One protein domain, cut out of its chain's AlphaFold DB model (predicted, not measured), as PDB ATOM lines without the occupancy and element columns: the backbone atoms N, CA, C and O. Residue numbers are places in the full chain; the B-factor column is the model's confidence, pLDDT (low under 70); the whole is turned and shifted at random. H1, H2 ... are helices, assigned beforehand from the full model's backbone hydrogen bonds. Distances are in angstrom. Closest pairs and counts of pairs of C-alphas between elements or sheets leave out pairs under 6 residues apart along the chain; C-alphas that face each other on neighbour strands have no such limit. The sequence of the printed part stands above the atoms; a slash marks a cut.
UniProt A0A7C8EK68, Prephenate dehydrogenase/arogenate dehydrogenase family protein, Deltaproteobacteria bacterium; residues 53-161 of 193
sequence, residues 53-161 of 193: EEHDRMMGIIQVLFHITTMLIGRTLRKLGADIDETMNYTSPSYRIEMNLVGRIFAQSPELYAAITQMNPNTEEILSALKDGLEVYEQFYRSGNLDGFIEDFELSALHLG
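Overview. This is residues 53 to 161 of the 193 residues of the protein "Prephenate dehydrogenase/arogenate dehydrogenase family protein" of Deltaproteobacteria bacterium (UniProt A0A7C8EK68). A loose, open assembly of crossing helices is built round the long helix H1, with H3, H4 and H5 packed on parts of it. H5 runs away from H1, and H6 folds back from its far end to make a V-shaped hairpin, while short H2 lies in the loop that leads from H1 to H3. The 109 printed residues include six named helices, H1 to H6 in order, and no named strand: the class is all helix. The radius of gyration of the C-alphas is 16.2 A, and the spans are 41 by 39 by 27 A.

Along the chain. H1, residues 53 to 80, begins at C-alpha 53 (-1.625, -15.743, 10.853) and measures 38.3 A. It has a kink of 29 degrees near residue 62. H2 is residues 84 to 88, H3 93 to 106, at 20.5 A, and H4 110 to 119. H5, residues 123 to 143, measures 30.5 A. H6, residues 146 to 160, measures 21.3 A and ends at C-alpha 160 (-25.790, -13.697, 10.456).

Arrangement. H1 is the hub. Its residues 67 to 74 touch H3, about perpendicular at 74 degrees; the closest C-alphas, of Thr 70 and Val 102, are 5.7 A apart. Its residues 63 to 68 touch H4, closest at the C-alphas of Val 64 and Thr 117, 5.3 A, at a steep tilt of 51 degrees, opposite ways. H5 touches H1 with residues 123 to 127 alone, closest at the C-alphas of Leu 65 and Ile 126, 6.2 A. H5 and H6 form a hairpin at a shallow tilt of 33 degrees, only just short of steep; the closest C-alphas, of Phe 140 and Phe 149, are 6.3 A apart. H2 is close to H3 but not clearly touching, with the C-alphas of Met 88 and Arg 96 7.1 A apart. H1 and H6 are apart. In H2, H4, H5 and H6 every O i to N i+4 pair is within hydrogen-bond range; in H1 22 of 24 are, in H3 8 of 10.

Size, cuts and confidence. The C-alphas farthest apart, of Glu 53 and Asn 89, are 45.1 A apart. The printed part has no cut, and the five links between helices are tight. Mean pLDDT of the printed part is 96.0, and no printed residue is under 70.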
ATOM      1  N   GLU A  53      -0.725 -14.589  10.918       97.44
ATOM      2  CA  GLU A  53      -1.625 -15.743  10.853       97.44
ATOM      3  C   GLU A  53      -3.094 -15.327  11.040       97.44
ATOM      4  O   GLU A  53      -3.967 -15.770  10.294       97.44
ATOM      5  N   GLU A  54      -3.384 -14.439  12.001       97.88
ATOM      6  CA  GLU A  54      -4.729 -13.867  12.167       97.88
ATOM      7  C   GLU A  54      -5.129 -13.058  10.928       97.88
ATOM      8  O   GLU A  54      -6.266 -13.175  10.469       97.88
ATOM      9  N   HIS A  55      -4.199 -12.278  10.366       97.94
ATOM     10  CA  HIS A  55      -4.410 -11.539   9.126       97.94
ATOM     11  C   HIS A  55      -4.824 -12.476   7.989       97.94
ATOM     12  O   HIS A  55      -5.890 -12.280   7.409       97.94
ATOM     13  N   ASP A  56      -4.028 -13.504   7.699       98.00
ATOM     14  CA  ASP A  56      -4.270 -14.392   6.562       98.00
ATOM     15  C   ASP A  56      -5.561 -15.192   6.729       98.00
ATOM     16  O   ASP A  56      -6.318 -15.328   5.764       98.00
ATOM     17  N   ARG A  57      -5.876 -15.633   7.955       98.12
ATOM     18  CA  ARG A  57      -7.158 -16.280   8.272       98.12
ATOM     19  C   ARG A  57      -8.342 -15.354   7.995       98.12
ATOM     20  O   ARG A  57      -9.324 -15.771   7.387       98.12
ATOM     21  N   MET A  58      -8.257 -14.085   8.402       98.06
ATOM     22  CA  MET A  58      -9.299 -13.096   8.102       98.06
ATOM     23  C   MET A  58      -9.384 -12.787   6.609       98.06
ATOM     24  O   MET A  58     -10.493 -12.709   6.084       98.06
ATOM     25  N   MET A  59      -8.253 -12.653   5.908       97.94
ATOM     26  CA  MET A  59      -8.236 -12.418   4.459       97.94
ATOM     27  C   MET A  59      -8.783 -13.610   3.678       97.94
ATOM     28  O   MET A  59      -9.390 -13.409   2.629       97.94
ATOM     29  N   GLY A  60      -8.650 -14.828   4.204       98.12
ATOM     30  CA  GLY A  60      -9.359 -15.991   3.687       98.12
ATOM     31  C   GLY A  60     -10.862 -15.707   3.594       98.12
ATOM     32  O   GLY A  60     -11.453 -15.732   2.516       98.12
ATOM     33  N   ILE A  61     -11.470 -15.316   4.709       96.62
ATOM     34  CA  ILE A  61     -12.914 -15.062   4.768       96.62
ATOM     35  C   ILE A  61     -13.309 -13.817   3.962       96.62
ATOM     36  O   ILE A  61     -14.246 -13.867   3.175       96.62
ATOM     37  N   ILE A  62     -12.632 -12.681   4.137       94.94
ATOM     38  CA  ILE A  62     -13.134 -11.408   3.586       94.94
ATOM     39  C   ILE A  62     -12.640 -11.103   2.166       94.94
ATOM     40  O   ILE A  62     -13.258 -10.296   1.475       94.94
ATOM     41  N   GLN A  63     -11.542 -11.723   1.716       96.12
ATOM     42  CA  GLN A  63     -11.017 -11.544   0.358       96.12
ATOM     43  C   GLN A  63     -11.132 -12.822  -0.463       96.12
ATOM     44  O   GLN A  63     -11.757 -12.789  -1.517       96.12
ATOM     45  N   VAL A  64     -10.563 -13.945  -0.014       98.06
ATOM     46  CA  VAL A  64     -10.501 -15.167  -0.834       98.06
ATOM     47  C   VAL A  64     -11.901 -15.686  -1.150       98.06
ATOM     48  O   VAL A  64     -12.234 -15.810  -2.328       98.06
ATOM     49  N   LEU A  65     -12.740 -15.912  -0.134       98.25
ATOM     50  CA  LEU A  65     -14.117 -16.388  -0.309       98.25
ATOM     51  C   LEU A  65     -14.914 -15.484  -1.263       98.25
ATOM     52  O   LEU A  65     -15.462 -15.961  -2.260       98.25
ATOM     53  N   PHE A  66     -14.929 -14.173  -1.014       96.62
ATOM     54  CA  PHE A  66     -15.694 -13.227  -1.832       96.62
ATOM     55  C   PHE A  66     -15.138 -13.080  -3.254       96.62
ATOM     56  O   PHE A  66     -15.908 -13.064  -4.218       96.62
ATOM     57  N   HIS A  67     -13.817 -12.985  -3.430       96.62
ATOM     58  CA  HIS A  67     -13.211 -12.829  -4.754       96.62
ATOM     59  C   HIS A  67     -13.357 -14.091  -5.600       96.62
ATOM     60  O   HIS A  67     -13.726 -13.979  -6.766       96.62
ATOM     61  N   ILE A  68     -13.133 -15.280  -5.033       97.00
ATOM     62  CA  ILE A  68     -13.340 -16.542  -5.754       97.00
ATOM     63  C   ILE A  68     -14.801 -16.689  -6.163       97.00
ATOM     64  O   ILE A  68     -15.061 -16.963  -7.333       97.00
ATOM     65  N   THR A  69     -15.747 -16.440  -5.254       97.50
ATOM     66  CA  THR A  69     -17.184 -16.514  -5.571       97.50
ATOM     67  C   THR A  69     -17.548 -15.548  -6.701       97.50
ATOM     68  O   THR A  69     -18.178 -15.938  -7.683       97.50
ATOM     69  N   THR A  70     -17.054 -14.307  -6.643       97.38
ATOM     70  CA  THR A  70     -17.272 -13.302  -7.698       97.38
ATOM     71  C   THR A  70     -16.659 -13.725  -9.040       97.38
ATOM     72  O   THR A  70     -17.290 -13.608 -10.093       97.38
ATOM     73  N   MET A  71     -15.435 -14.258  -9.027       97.31
ATOM     74  CA  MET A  71     -14.783 -14.765 -10.237       97.31
ATOM     75  C   MET A  71     -15.500 -15.998 -10.803       97.31
ATOM     76  O   MET A  71     -15.571 -16.162 -12.026       97.31
ATOM     77  N   LEU A  72     -16.059 -16.848  -9.938       97.38
ATOM     78  CA  LEU A  72     -16.851 -18.008 -10.328       97.38
ATOM     79  C   LEU A  72     -18.150 -17.587 -11.018       97.38
ATOM     80  O   LEU A  72     -18.475 -18.167 -12.051       97.38
ATOM     81  N   ILE A  73     -18.828 -16.535 -10.540       97.56
ATOM     82  CA  ILE A  73     -19.980 -15.940 -11.239       97.56
ATOM     83  C   ILE A  73     -19.586 -15.554 -12.670       97.56
ATOM     84  O   ILE A  73     -20.211 -16.013 -13.624       97.56
ATOM     85  N   GLY A  74     -18.496 -14.799 -12.849       97.56
ATOM     86  CA  GLY A  74     -18.016 -14.422 -14.186       97.56
ATOM     87  C   GLY A  74     -17.666 -15.623 -15.073       97.56
ATOM     88  O   GLY A  74     -18.001 -15.657 -16.259       97.56
ATOM     89  N   ARG A  75     -17.036 -16.660 -14.502       97.75
ATOM     90  CA  ARG A  75     -16.758 -17.922 -15.207       97.75
ATOM     91  C   ARG A  75     -18.047 -18.628 -15.638       97.75
ATOM     92  O   ARG A  75     -18.089 -19.147 -16.754       97.75
ATOM     93  N   THR A  76     -19.061 -18.666 -14.781       97.88
ATOM     94  CA  THR A  76     -20.354 -19.306 -15.048       97.88
ATOM     95  C   THR A  76     -21.136 -18.551 -16.116       97.88
ATOM     96  O   THR A  76     -21.598 -19.182 -17.062       97.88
ATOM     97  N   LEU A  77     -21.187 -17.217 -16.050       97.31
ATOM     98  CA  LEU A  77     -21.794 -16.379 -17.093       97.31
ATOM     99  C   LEU A  77     -21.169 -16.658 -18.465       97.31
ATOM    100  O   LEU A  77     -21.883 -16.927 -19.430       97.31
ATOM    101  N   ARG A  78     -19.829 -16.709 -18.534       97.81
ATOM    102  CA  ARG A  78     -19.113 -17.087 -19.763       97.81
ATOM    103  C   ARG A  78     -19.473 -18.498 -20.227       97.81
ATOM    104  O   ARG A  78     -19.661 -18.714 -21.418       97.81
ATOM    105  N   LYS A  79     -19.541 -19.469 -19.310       98.12
ATOM    106  CA  LYS A  79     -19.874 -20.866 -19.633       98.12
ATOM    107  C   LYS A  79     -21.292 -21.004 -20.199       98.12
ATOM    108  O   LYS A  79     -21.497 -21.828 -21.081       98.12
ATOM    109  N   LEU A  80     -22.241 -20.220 -19.689       97.69
ATOM    110  CA  LEU A  80     -23.635 -20.211 -20.139       97.69
ATOM    111  C   LEU A  80     -23.856 -19.376 -21.410       97.69
ATOM    112  O   LEU A  80     -24.949 -19.416 -21.962       97.69
ATOM    113  N   GLY A  81     -22.846 -18.632 -21.875       97.06
ATOM    114  CA  GLY A  81     -22.987 -17.733 -23.023       97.06
ATOM    115  C   GLY A  81     -23.960 -16.584 -22.759       97.06
ATOM    116  O   GLY A  81     -24.648 -16.156 -23.677       97.06
ATOM    117  N   ALA A  82     -24.053 -16.120 -21.507       96.00
ATOM    118  CA  ALA A  82     -24.975 -15.055 -21.132       96.00
ATOM    119  C   ALA A  82     -24.609 -13.736 -21.833       96.00
ATOM    120  O   ALA A  82     -23.478 -13.257 -21.707       96.00
ATOM    121  N   ASP A  83     -25.576 -13.142 -22.532       95.38
ATOM    122  CA  ASP A  83     -25.471 -11.785 -23.063       95.38
ATOM    123  C   ASP A  83     -25.782 -10.788 -21.945       95.38
ATOM    124  O   ASP A  83     -26.920 -10.685 -21.490       95.38
ATOM    125  N   ILE A  84     -24.753 -10.084 -21.472       93.00
ATOM    126  CA  ILE A  84     -24.870  -9.155 -20.343       93.00
ATOM    127  C   ILE A  84     -25.723  -7.938 -20.702       93.00
ATOM    128  O   ILE A  84     -26.427  -7.425 -19.835       93.00
ATOM    129  N   ASP A  85     -25.687  -7.474 -21.951       91.00
ATOM    130  CA  ASP A  85     -26.513  -6.337 -22.361       91.00
ATOM    131  C   ASP A  85     -27.988  -6.742 -22.375       91.00
ATOM    132  O   ASP A  85     -28.844  -5.985 -21.914       91.00
ATOM    133  N   GLU A  86     -28.278  -7.974 -22.798       92.69
ATOM    134  CA  GLU A  86     -29.634  -8.509 -22.732       92.69
ATOM    135  C   GLU A  86     -30.077  -8.779 -21.295       92.69
ATOM    136  O   GLU A  86     -31.191  -8.403 -20.924       92.69
ATOM    137  N   THR A  87     -29.222  -9.355 -20.437       91.00
ATOM    138  CA  THR A  87     -29.615  -9.572 -19.038       91.00
ATOM    139  C   THR A  87     -29.980  -8.260 -18.363       91.00
ATOM    140  O   THR A  87     -30.932  -8.262 -17.590       91.00
ATOM    141  N   MET A  88     -29.313  -7.148 -18.711       89.12
ATOM    142  CA  MET A  88     -29.578  -5.797 -18.197       89.12
ATOM    143  C   MET A  88     -31.001  -5.286 -18.473       89.12
ATOM    144  O   MET A  88     -31.500  -4.468 -17.691       89.12
ATOM    145  N   ASN A  89     -31.681  -5.812 -19.495       88.50
ATOM    146  CA  ASN A  89     -33.073  -5.480 -19.813       88.50
ATOM    147  C   ASN A  89     -34.087  -6.110 -18.840       88.50
ATOM    148  O   ASN A  89     -35.212  -5.625 -18.730       88.50
ATOM    149  N   TYR A  90     -33.686  -7.135 -18.082       84.38
ATOM    150  CA  TYR A  90     -34.538  -7.853 -17.123       84.38
ATOM    151  C   TYR A  90     -34.304  -7.436 -15.661       84.38
ATOM    152  O   TYR A  90     -34.746  -8.117 -14.735       84.38
ATOM    153  N   THR A  91     -33.567  -6.348 -15.425       77.81
ATOM    154  CA  THR A  91     -32.917  -6.121 -14.122       77.81
ATOM    155  C   THR A  91     -33.666  -5.188 -13.194       77.81
ATOM    156  O   THR A  91     -34.219  -4.164 -13.595       77.81
ATOM    157  N   SER A  92     -33.591  -5.512 -11.905       79.81
ATOM    158  CA  SER A  92     -33.788  -4.553 -10.825       79.81
ATOM    159  C   SER A  92     -32.489  -3.767 -10.568       79.81
ATOM    160  O   SER A  92     -31.398  -4.212 -10.954       79.81
ATOM    161  N   PRO A  93     -32.554  -2.620  -9.865       84.94
ATOM    162  CA  PRO A  93     -31.362  -1.910  -9.400       84.94
ATOM    163  C   PRO A  93     -30.376  -2.817  -8.644       84.94
ATOM    164  O   PRO A  93     -29.166  -2.647  -8.794       84.94
ATOM    165  N   SER A  94     -30.874  -3.822  -7.917       87.69
ATOM    166  CA  SER A  94     -30.061  -4.774  -7.151       87.69
ATOM    167  C   SER A  94     -29.161  -5.617  -8.038       87.69
ATOM    168  O   SER A  94     -27.948  -5.628  -7.838       87.69
ATOM    169  N   TYR A  95     -29.715  -6.222  -9.091       90.31
ATOM    170  CA  TYR A  95     -28.910  -7.005 -10.027       90.31
ATOM    171  C   TYR A  95     -27.857  -6.140 -10.733       90.31
ATOM    172  O   TYR A  95     -26.714  -6.559 -10.918       90.31
ATOM    173  N   ARG A  96     -28.198  -4.897 -11.102       89.94
ATOM    174  CA  ARG A  96     -27.217  -3.978 -11.700       89.94
ATOM    175  C   ARG A  96     -26.060  -3.687 -10.736       89.94
ATOM    176  O   ARG A  96     -24.917  -3.603 -11.185       89.94
ATOM    177  N   ILE A  97     -26.323  -3.534  -9.436       91.75
ATOM    178  CA  ILE A  97     -25.264  -3.379  -8.428       91.75
ATOM    179  C   ILE A  97     -24.407  -4.644  -8.345       91.75
ATOM    180  O   ILE A  97     -23.184  -4.534  -8.414       91.75
ATOM    181  N   GLU A  98     -25.013  -5.828  -8.272       92.56
ATOM    182  CA  GLU A  98     -24.281  -7.101  -8.254       92.56
ATOM    183  C   GLU A  98     -23.370  -7.252  -9.477       92.56
ATOM    184  O   GLU A  98     -22.174  -7.511  -9.343       92.56
ATOM    185  N   MET A  99     -23.884  -6.978 -10.676       94.50
ATOM    186  CA  MET A  99     -23.089  -7.042 -11.902       94.50
ATOM    187  C   MET A  99     -21.991  -5.979 -11.965       94.50
ATOM    188  O   MET A  99     -20.914  -6.253 -12.497       94.50
ATOM    189  N   ASN A 100     -22.193  -4.796 -11.376       92.69
ATOM    190  CA  ASN A 100     -21.115  -3.816 -11.217       92.69
ATOM    191  C   ASN A 100     -20.005  -4.346 -10.291       92.69
ATOM    192  O   ASN A 100     -18.824  -4.106 -10.560       92.69
ATOM    193  N   LEU A 101     -20.360  -5.068  -9.219       93.25
ATOM    194  CA  LEU A 101     -19.398  -5.709  -8.314       93.25
ATOM    195  C   LEU A 101     -18.641  -6.852  -9.001       93.25
ATOM    196  O   LEU A 101     -17.431  -6.967  -8.815       93.25
ATOM    197  N   VAL A 102     -19.306  -7.634  -9.853       95.81
ATOM    198  CA  VAL A 102     -18.646  -8.646 -10.691       95.81
ATOM    199  C   VAL A 102     -17.697  -7.982 -11.691       95.81
ATOM    200  O   VAL A 102     -16.503  -8.284 -11.722       95.81
ATOM    201  N   GLY A 103     -18.197  -7.031 -12.481       95.06
ATOM    202  CA  GLY A 103     -17.442  -6.393 -13.560       95.06
ATOM    203  C   GLY A 103     -16.188  -5.665 -13.075       95.06
ATOM    204  O   GLY A 103     -15.130  -5.766 -13.697       95.06
ATOM    205  N   ARG A 104     -16.252  -4.983 -11.924       94.19
ATOM    206  CA  ARG A 104     -15.097  -4.238 -11.388       94.19
ATOM    207  C   ARG A 104     -13.931  -5.123 -10.940       94.19
ATOM    208  O   ARG A 104     -12.814  -4.616 -10.851       94.19
ATOM    209  N   ILE A 105     -14.172  -6.396 -10.619       94.12
ATOM    210  CA  ILE A 105     -13.099  -7.357 -10.321       94.12
ATOM    211  C   ILE A 105     -12.338  -7.667 -11.612       94.12
ATOM    212  O   ILE A 105     -11.118  -7.547 -11.655       94.12
ATOM    213  N   PHE A 106     -13.054  -7.954 -12.701       95.31
ATOM    214  CA  PHE A 106     -12.444  -8.244 -14.004       95.31
ATOM    215  C   PHE A 106     -11.830  -7.019 -14.702       95.31
ATOM    216  O   PHE A 106     -11.047  -7.181 -15.633       95.31
ATOM    217  N   ALA A 107     -12.138  -5.802 -14.244       94.75
ATOM    218  CA  ALA A 107     -11.491  -4.566 -14.693       94.75
ATOM    219  C   ALA A 107     -10.139  -4.278 -14.002       94.75
ATOM    220  O   ALA A 107      -9.504  -3.264 -14.291       94.75
ATOM    221  N   GLN A 108      -9.715  -5.122 -13.059       92.75
ATOM    222  CA  GLN A 108      -8.451  -5.001 -12.329       92.75
ATOM    223  C   GLN A 108      -7.432  -6.058 -12.794       92.75
ATOM    224  O   GLN A 108      -7.714  -6.873 -13.669       92.75
ATOM    225  N   SER A 109      -6.215  -6.021 -12.238       94.44
ATOM    226  CA  SER A 109      -5.135  -6.940 -12.622       94.44
ATOM    227  C   SER A 109      -5.460  -8.386 -12.211       94.44
ATOM    228  O   SER A 109      -5.735  -8.634 -11.035       94.44
ATOM    229  N   PRO A 110      -5.399  -9.361 -13.138       96.06
ATOM    230  CA  PRO A 110      -5.572 -10.769 -12.795       96.06
ATOM    231  C   PRO A 110      -4.448 -11.294 -11.889       96.06
ATOM    232  O   PRO A 110      -4.704 -12.147 -11.041       96.06
ATOM    233  N   GLU A 111      -3.229 -10.760 -12.003       97.00
ATOM    234  CA  GLU A 111      -2.086 -11.124 -11.154       97.00
ATOM    235  C   GLU A 111      -2.356 -10.815  -9.677       97.00
ATOM    236  O   GLU A 111      -1.969 -11.595  -8.807       97.00
ATOM    237  N   LEU A 112      -3.069  -9.721  -9.389       94.38
ATOM    238  CA  LEU A 112      -3.488  -9.377  -8.030       94.38
ATOM    239  C   LEU A 112      -4.379 -10.471  -7.427       94.38
ATOM    240  O   LEU A 112      -4.116 -10.943  -6.322       94.38
ATOM    241  N   TYR A 113      -5.417 -10.899  -8.146       95.69
ATOM    242  CA  TYR A 113      -6.338 -11.924  -7.642       95.69
ATOM    243  C   TYR A 113      -5.705 -13.311  -7.604       95.69
ATOM    244  O   TYR A 113      -6.009 -14.090  -6.697       95.69
ATOM    245  N   ALA A 114      -4.792 -13.610  -8.530       96.94
ATOM    246  CA  ALA A 114      -3.973 -14.810  -8.457       96.94
ATOM    247  C   ALA A 114      -3.132 -14.806  -7.173       96.94
ATOM    248  O   ALA A 114      -3.182 -15.775  -6.427       96.94
ATOM    249  N   ALA A 115      -2.442 -13.709  -6.849       95.88
ATOM    250  CA  ALA A 115      -1.659 -13.617  -5.619       95.88
ATOM    251  C   ALA A 115      -2.533 -13.748  -4.360       95.88
ATOM    252  O   ALA A 115      -2.243 -14.579  -3.504       95.88
ATOM    253  N   ILE A 116      -3.635 -12.994  -4.266       94.69
ATOM    254  CA  ILE A 116      -4.533 -13.032  -3.098       94.69
ATOM    255  C   ILE A 116      -5.080 -14.442  -2.865       94.69
ATOM    256  O   ILE A 116      -5.072 -14.932  -1.739       94.69
ATOM    257  N   THR A 117      -5.569 -15.096  -3.920       95.56
ATOM    258  CA  THR A 117      -6.253 -16.387  -3.778       95.56
ATOM    259  C   THR A 117      -5.278 -17.554  -3.716       95.56
ATOM    260  O   THR A 117      -5.456 -18.439  -2.896       95.56
ATOM    261  N   GLN A 118      -4.225 -17.573  -4.529       95.69
ATOM    262  CA  GLN A 118      -3.331 -18.733  -4.606       95.69
ATOM    263  C   GLN A 118      -2.261 -18.743  -3.510       95.69
ATOM    264  O   GLN A 118      -1.688 -19.794  -3.246       95.69
ATOM    265  N   MET A 119      -1.969 -17.601  -2.875       97.19
ATOM    266  CA  MET A 119      -0.933 -17.514  -1.836       97.19
ATOM    267  C   MET A 119      -1.491 -17.502  -0.408       97.19
ATOM    268  O   MET A 119      -0.705 -17.576   0.534       97.19
ATOM    269  N   ASN A 120      -2.811 -17.404  -0.216       98.12
ATOM    270  CA  ASN A 120      -3.396 -17.482   1.119       98.12
ATOM    271  C   ASN A 120      -3.445 -18.950   1.596       98.12
ATOM    272  O   ASN A 120      -4.010 -19.793   0.895       98.12
ATOM    273  N   PRO A 121      -2.913 -19.274   2.788       97.94
ATOM    274  CA  PRO A 121      -2.865 -20.651   3.283       97.94
ATOM    275  C   PRO A 121      -4.244 -21.260   3.588       97.94
ATOM    276  O   PRO A 121      -4.350 -22.475   3.699       97.94
ATOM    277  N   ASN A 122      -5.302 -20.450   3.704       97.75
ATOM    278  CA  ASN A 122      -6.663 -20.904   4.022       97.75
ATOM    279  C   ASN A 122      -7.528 -21.133   2.767       97.75
ATOM    280  O   ASN A 122      -8.715 -21.437   2.875       97.75
ATOM    281  N   THR A 123      -6.977 -20.959   1.562       98.25
ATOM    282  CA  THR A 123      -7.760 -21.042   0.318       98.25
ATOM    283  C   THR A 123      -8.368 -22.418   0.078       98.25
ATOM    284  O   THR A 123      -9.497 -22.504  -0.402       98.25
ATOM    285  N   GLU A 124      -7.642 -23.488   0.400       98.19
ATOM    286  CA  GLU A 124      -8.127 -24.859   0.207       98.19
ATOM    287  C   GLU A 124      -9.380 -25.139   1.046       98.19
ATOM    288  O   GLU A 124     -10.371 -25.640   0.516       98.19
ATOM    289  N   GLU A 125      -9.376 -24.729   2.318       98.19
ATOM    290  CA  GLU A 125     -10.522 -24.866   3.225       98.19
ATOM    291  C   GLU A 125     -11.762 -24.145   2.675       98.19
ATOM    292  O   GLU A 125     -12.852 -24.711   2.620       98.19
ATOM    293  N   ILE A 126     -11.583 -22.916   2.184       98.25
ATOM    294  CA  ILE A 126     -12.667 -22.107   1.611       98.25
ATOM    295  C   ILE A 126     -13.235 -22.745   0.345       98.25
ATOM    296  O   ILE A 126     -14.450 -22.782   0.156       98.25
ATOM    297  N   LEU A 127     -12.363 -23.235  -0.540       98.12
ATOM    298  CA  LEU A 127     -12.787 -23.913  -1.761       98.12
ATOM    299  C   LEU A 127     -13.561 -25.195  -1.453       98.12
ATOM    300  O   LEU A 127     -14.561 -25.455  -2.123       98.12
ATOM    301  N   SER A 128     -13.129 -25.964  -0.448       98.38
ATOM    302  CA  SER A 128     -13.857 -27.152   0.003       98.38
ATOM    303  C   SER A 128     -15.244 -26.774   0.514       98.38
ATOM    304  O   SER A 128     -16.229 -27.295   0.007       98.38
ATOM    305  N   ALA A 129     -15.342 -25.789   1.413       98.25
ATOM    306  CA  ALA A 129     -16.623 -25.354   1.970       98.25
ATOM    307  C   ALA A 129     -17.606 -24.856   0.892       98.25
ATOM    308  O   ALA A 129     -18.790 -25.194   0.917       98.25
ATOM    309  N   LEU A 130     -17.120 -24.092  -0.095       98.00
ATOM    310  CA  LEU A 130     -17.931 -23.645  -1.234       98.00
ATOM    311  C   LEU A 130     -18.421 -24.813  -2.098       98.00
ATOM    312  O   LEU A 130     -19.563 -24.805  -2.562       98.00
ATOM    313  N   LYS A 131     -17.550 -25.794  -2.350       98.31
ATOM    314  CA  LYS A 131     -17.881 -26.981  -3.139       98.31
ATOM    315  C   LYS A 131     -18.943 -27.820  -2.431       98.31
ATOM    316  O   LYS A 131     -19.933 -28.173  -3.065       98.31
ATOM    317  N   ASP A 132     -18.764 -28.066  -1.139       98.31
ATOM    318  CA  ASP A 132     -19.689 -28.859  -0.331       98.31
ATOM    319  C   ASP A 132     -21.071 -28.184  -0.261       98.31
ATOM    320  O   ASP A 132     -22.090 -28.831  -0.500       98.31
ATOM    321  N   GLY A 133     -21.123 -26.862  -0.051       98.19
ATOM    322  CA  GLY A 133     -22.383 -26.107  -0.064       98.19
ATOM    323  C   GLY A 133     -23.121 -26.174  -1.409       98.19
ATOM    324  O   GLY A 133     -24.340 -26.352  -1.450       98.19
ATOM    325  N   LEU A 134     -22.395 -26.100  -2.532       97.88
ATOM    326  CA  LEU A 134     -23.003 -26.229  -3.860       97.88
ATOM    327  C   LEU A 134     -23.572 -27.636  -4.105       97.88
ATOM    328  O   LEU A 134     -24.632 -27.765  -4.719       97.88
ATOM    329  N   GLU A 135     -22.892 -28.679  -3.625       98.50
ATOM    330  CA  GLU A 135     -23.374 -30.064  -3.712       98.50
ATOM    331  C   GLU A 135     -24.673 -30.260  -2.915       98.50
ATOM    332  O   GLU A 135     -25.608 -30.893  -3.412       98.50
ATOM    333  N   VAL A 136     -24.777 -29.650  -1.730       98.31
ATOM    334  CA  VAL A 136     -26.004 -29.653  -0.915       98.31
ATOM    335  C   VAL A 136     -27.164 -28.972  -1.651       98.31
ATOM    336  O   VAL A 136     -28.252 -29.541  -1.756       98.31
ATOM    337  N   TYR A 137     -26.942 -27.798  -2.249       98.19
ATOM    338  CA  TYR A 137     -27.984 -27.104  -3.020       98.19
ATOM    339  C   TYR A 137     -28.422 -27.879  -4.261       98.19
ATOM    340  O   TYR A 137     -29.614 -27.933  -4.578       98.19
ATOM    341  N   GLU A 138     -27.486 -28.543  -4.940       98.38
ATOM    342  CA  GLU A 138     -27.824 -29.435  -6.043       98.38
ATOM    343  C   GLU A 138     -28.663 -30.635  -5.569       98.38
ATOM    344  O   GLU A 138     -29.619 -31.028  -6.247       98.38
ATOM    345  N   GLN A 139     -28.360 -31.197  -4.396       98.50
ATOM    346  CA  GLN A 139     -29.141 -32.281  -3.807       98.50
ATOM    347  C   GLN A 139     -30.572 -31.841  -3.474       98.50
ATOM    348  O   GLN A 139     -31.516 -32.570  -3.807       98.50
ATOM    349  N   PHE A 140     -30.760 -30.665  -2.867       98.62
ATOM    350  CA  PHE A 140     -32.095 -30.120  -2.594       98.62
ATOM    351  C   PHE A 140     -32.907 -29.965  -3.879       98.62
ATOM    352  O   PHE A 140     -34.035 -30.455  -3.955       98.62
ATOM    353  N   TYR A 141     -32.307 -29.396  -4.928       98.25
ATOM    354  CA  TYR A 141     -32.961 -29.250  -6.227       98.25
ATOM    355  C   TYR A 141     -33.349 -30.601  -6.848       98.25
ATOM    356  O   TYR A 141     -34.500 -30.800  -7.235       98.25
ATOM    357  N   ARG A 142     -32.413 -31.559  -6.916       98.44
ATOM    358  CA  ARG A 142     -32.644 -32.872  -7.551       98.44
ATOM    359  C   ARG A 142     -33.698 -33.712  -6.832       98.44
ATOM    360  O   ARG A 142     -34.379 -34.506  -7.476       98.44
ATOM    361  N   SER A 143     -33.804 -33.567  -5.514       98.06
ATOM    362  CA  SER A 143     -34.777 -34.295  -4.692       98.06
ATOM    363  C   SER A 143     -36.105 -33.556  -4.508       98.06
ATOM    364  O   SER A 143     -37.045 -34.145  -3.981       98.06
ATOM    365  N   GLY A 144     -36.204 -32.291  -4.936       98.25
ATOM    366  CA  GLY A 144     -37.367 -31.442  -4.666       98.25
ATOM    367  C   GLY A 144     -37.535 -31.095  -3.182       98.25
ATOM    368  O   GLY A 144     -38.647 -30.800  -2.749       98.25
ATOM    369  N   ASN A 145     -36.458 -31.157  -2.392       98.19
ATOM    370  CA  ASN A 145     -36.489 -30.926  -0.951       98.19
ATOM    371  C   ASN A 145     -36.511 -29.424  -0.629       98.19
ATOM    372  O   ASN A 145     -35.477 -28.823  -0.331       98.19
ATOM    373  N   LEU A 146     -37.697 -28.820  -0.719       98.38
ATOM    374  CA  LEU A 146     -37.902 -27.407  -0.395       98.38
ATOM    375  C   LEU A 146     -37.667 -27.121   1.093       98.38
ATOM    376  O   LEU A 146     -37.028 -26.125   1.415       98.38
ATOM    377  N   ASP A 147     -38.127 -28.007   1.977       98.56
ATOM    378  CA  ASP A 147     -37.989 -27.832   3.427       98.56
ATOM    379  C   ASP A 147     -36.515 -27.827   3.848       98.56
ATOM    380  O   ASP A 147     -36.101 -26.963   4.613       98.56
ATOM    381  N   GLY A 148     -35.696 -28.717   3.276       98.38
ATOM    382  CA  GLY A 148     -34.254 -28.743   3.533       98.38
ATOM    383  C   GLY A 148     -33.536 -27.471   3.072       98.38
ATOM    384  O   GLY A 148     -32.644 -26.988   3.764       98.38
ATOM    385  N   PHE A 149     -33.953 -26.886   1.944       98.50
ATOM    386  CA  PHE A 149     -33.429 -25.589   1.510       98.50
ATOM    387  C   PHE A 149     -33.823 -24.462   2.477       98.50
ATOM    388  O   PHE A 149     -32.994 -23.613   2.797       98.50
ATOM    389  N   ILE A 150     -35.079 -24.446   2.941       98.69
ATOM    390  CA  ILE A 150     -35.575 -23.437   3.890       98.69
ATOM    391  C   ILE A 150     -34.826 -23.541   5.223       98.69
ATOM    392  O   ILE A 150     -34.373 -22.522   5.737       98.69
ATOM    393  N   GLU A 151     -34.636 -24.752   5.747       98.56
ATOM    394  CA  GLU A 151     -33.903 -24.980   6.995       98.56
ATOM    395  C   GLU A 151     -32.442 -24.500   6.894       98.56
ATOM    396  O   GLU A 151     -31.975 -23.765   7.765       98.56
ATOM    397  N   ASP A 152     -31.730 -24.832   5.811       98.44
ATOM    398  CA  ASP A 152     -30.354 -24.358   5.578       98.44
ATOM    399  C   ASP A 152     -30.270 -22.822   5.495       98.44
ATOM    400  O   ASP A 152     -29.381 -22.187   6.081       98.44
ATOM    401  N   PHE A 153     -31.246 -22.206   4.820       98.44
ATOM    402  CA  PHE A 153     -31.360 -20.754   4.737       98.44
ATOM    403  C   PHE A 153     -31.571 -20.121   6.120       98.44
ATOM    404  O   PHE A 153     -30.903 -19.142   6.460       98.44
ATOM    405  N   GLU A 154     -32.472 -20.670   6.936       98.44
ATOM    406  CA  GLU A 154     -32.759 -20.167   8.283       98.44
ATOM    407  C   GLU A 154     -31.556 -20.309   9.221       98.44
ATOM    408  O   GLU A 154     -31.272 -19.389   9.991       98.44
ATOM    409  N   LEU A 155     -30.792 -21.401   9.115       98.38
ATOM    410  CA  LEU A 155     -29.540 -21.579   9.857       98.38
ATOM    411  C   LEU A 155     -28.503 -20.512   9.483       98.38
ATOM    412  O   LEU A 155     -27.858 -19.931  10.362       98.38
ATOM    413  N   SER A 156     -28.377 -20.206   8.190       97.81
ATOM    414  CA  SER A 156     -27.501 -19.136   7.704       97.81
ATOM    415  C   SER A 156     -27.961 -17.759   8.196       97.81
ATOM    416  O   SER A 156     -27.151 -16.967   8.683       97.81
ATOM    417  N   ALA A 157     -29.265 -17.478   8.134       97.94
ATOM    418  CA  ALA A 157     -29.845 -16.232   8.630       97.94
ATOM    419  C   ALA A 157     -29.651 -16.070  10.146       97.94
ATOM    420  O   ALA A 157     -29.310 -14.980  10.607       97.94
ATOM    421  N   LEU A 158     -29.801 -17.153  10.915       98.25
ATOM    422  CA  LEU A 158     -29.554 -17.174  12.355       98.25
ATOM    423  C   LEU A 158     -28.083 -16.887  12.684       98.25
ATOM    424  O   LEU A 158     -27.807 -16.136  13.617       98.25
ATOM    425  N   HIS A 159     -27.146 -17.448  11.915       97.75
ATOM    426  CA  HIS A 159     -25.717 -17.177  12.085       97.75
ATOM    427  C   HIS A 159     -25.368 -15.707  11.820       97.75
ATOM    428  O   HIS A 159     -24.568 -15.118  12.547       97.75
ATOM    429  N   LEU A 160     -25.974 -15.110  10.789       97.06
ATOM    430  CA  LEU A 160     -25.790 -13.697  10.456       97.06
ATOM    431  C   LEU A 160     -26.491 -12.763  11.463       97.06
ATOM    432  O   LEU A 160     -26.013 -11.654  11.703       97.06
ATOM    433  N   GLY A 161     -27.580 -13.210  12.091       97.56
ATOM    434  CA  GLY A 161     -28.261 -12.499  13.172       97.56
ATOM    435  C   GLY A 161     -28.763 -11.111  12.764       97.56
ATOM    436  O   GLY A 161     -29.235 -10.902  11.644       97.56
TER     437      GLY A 161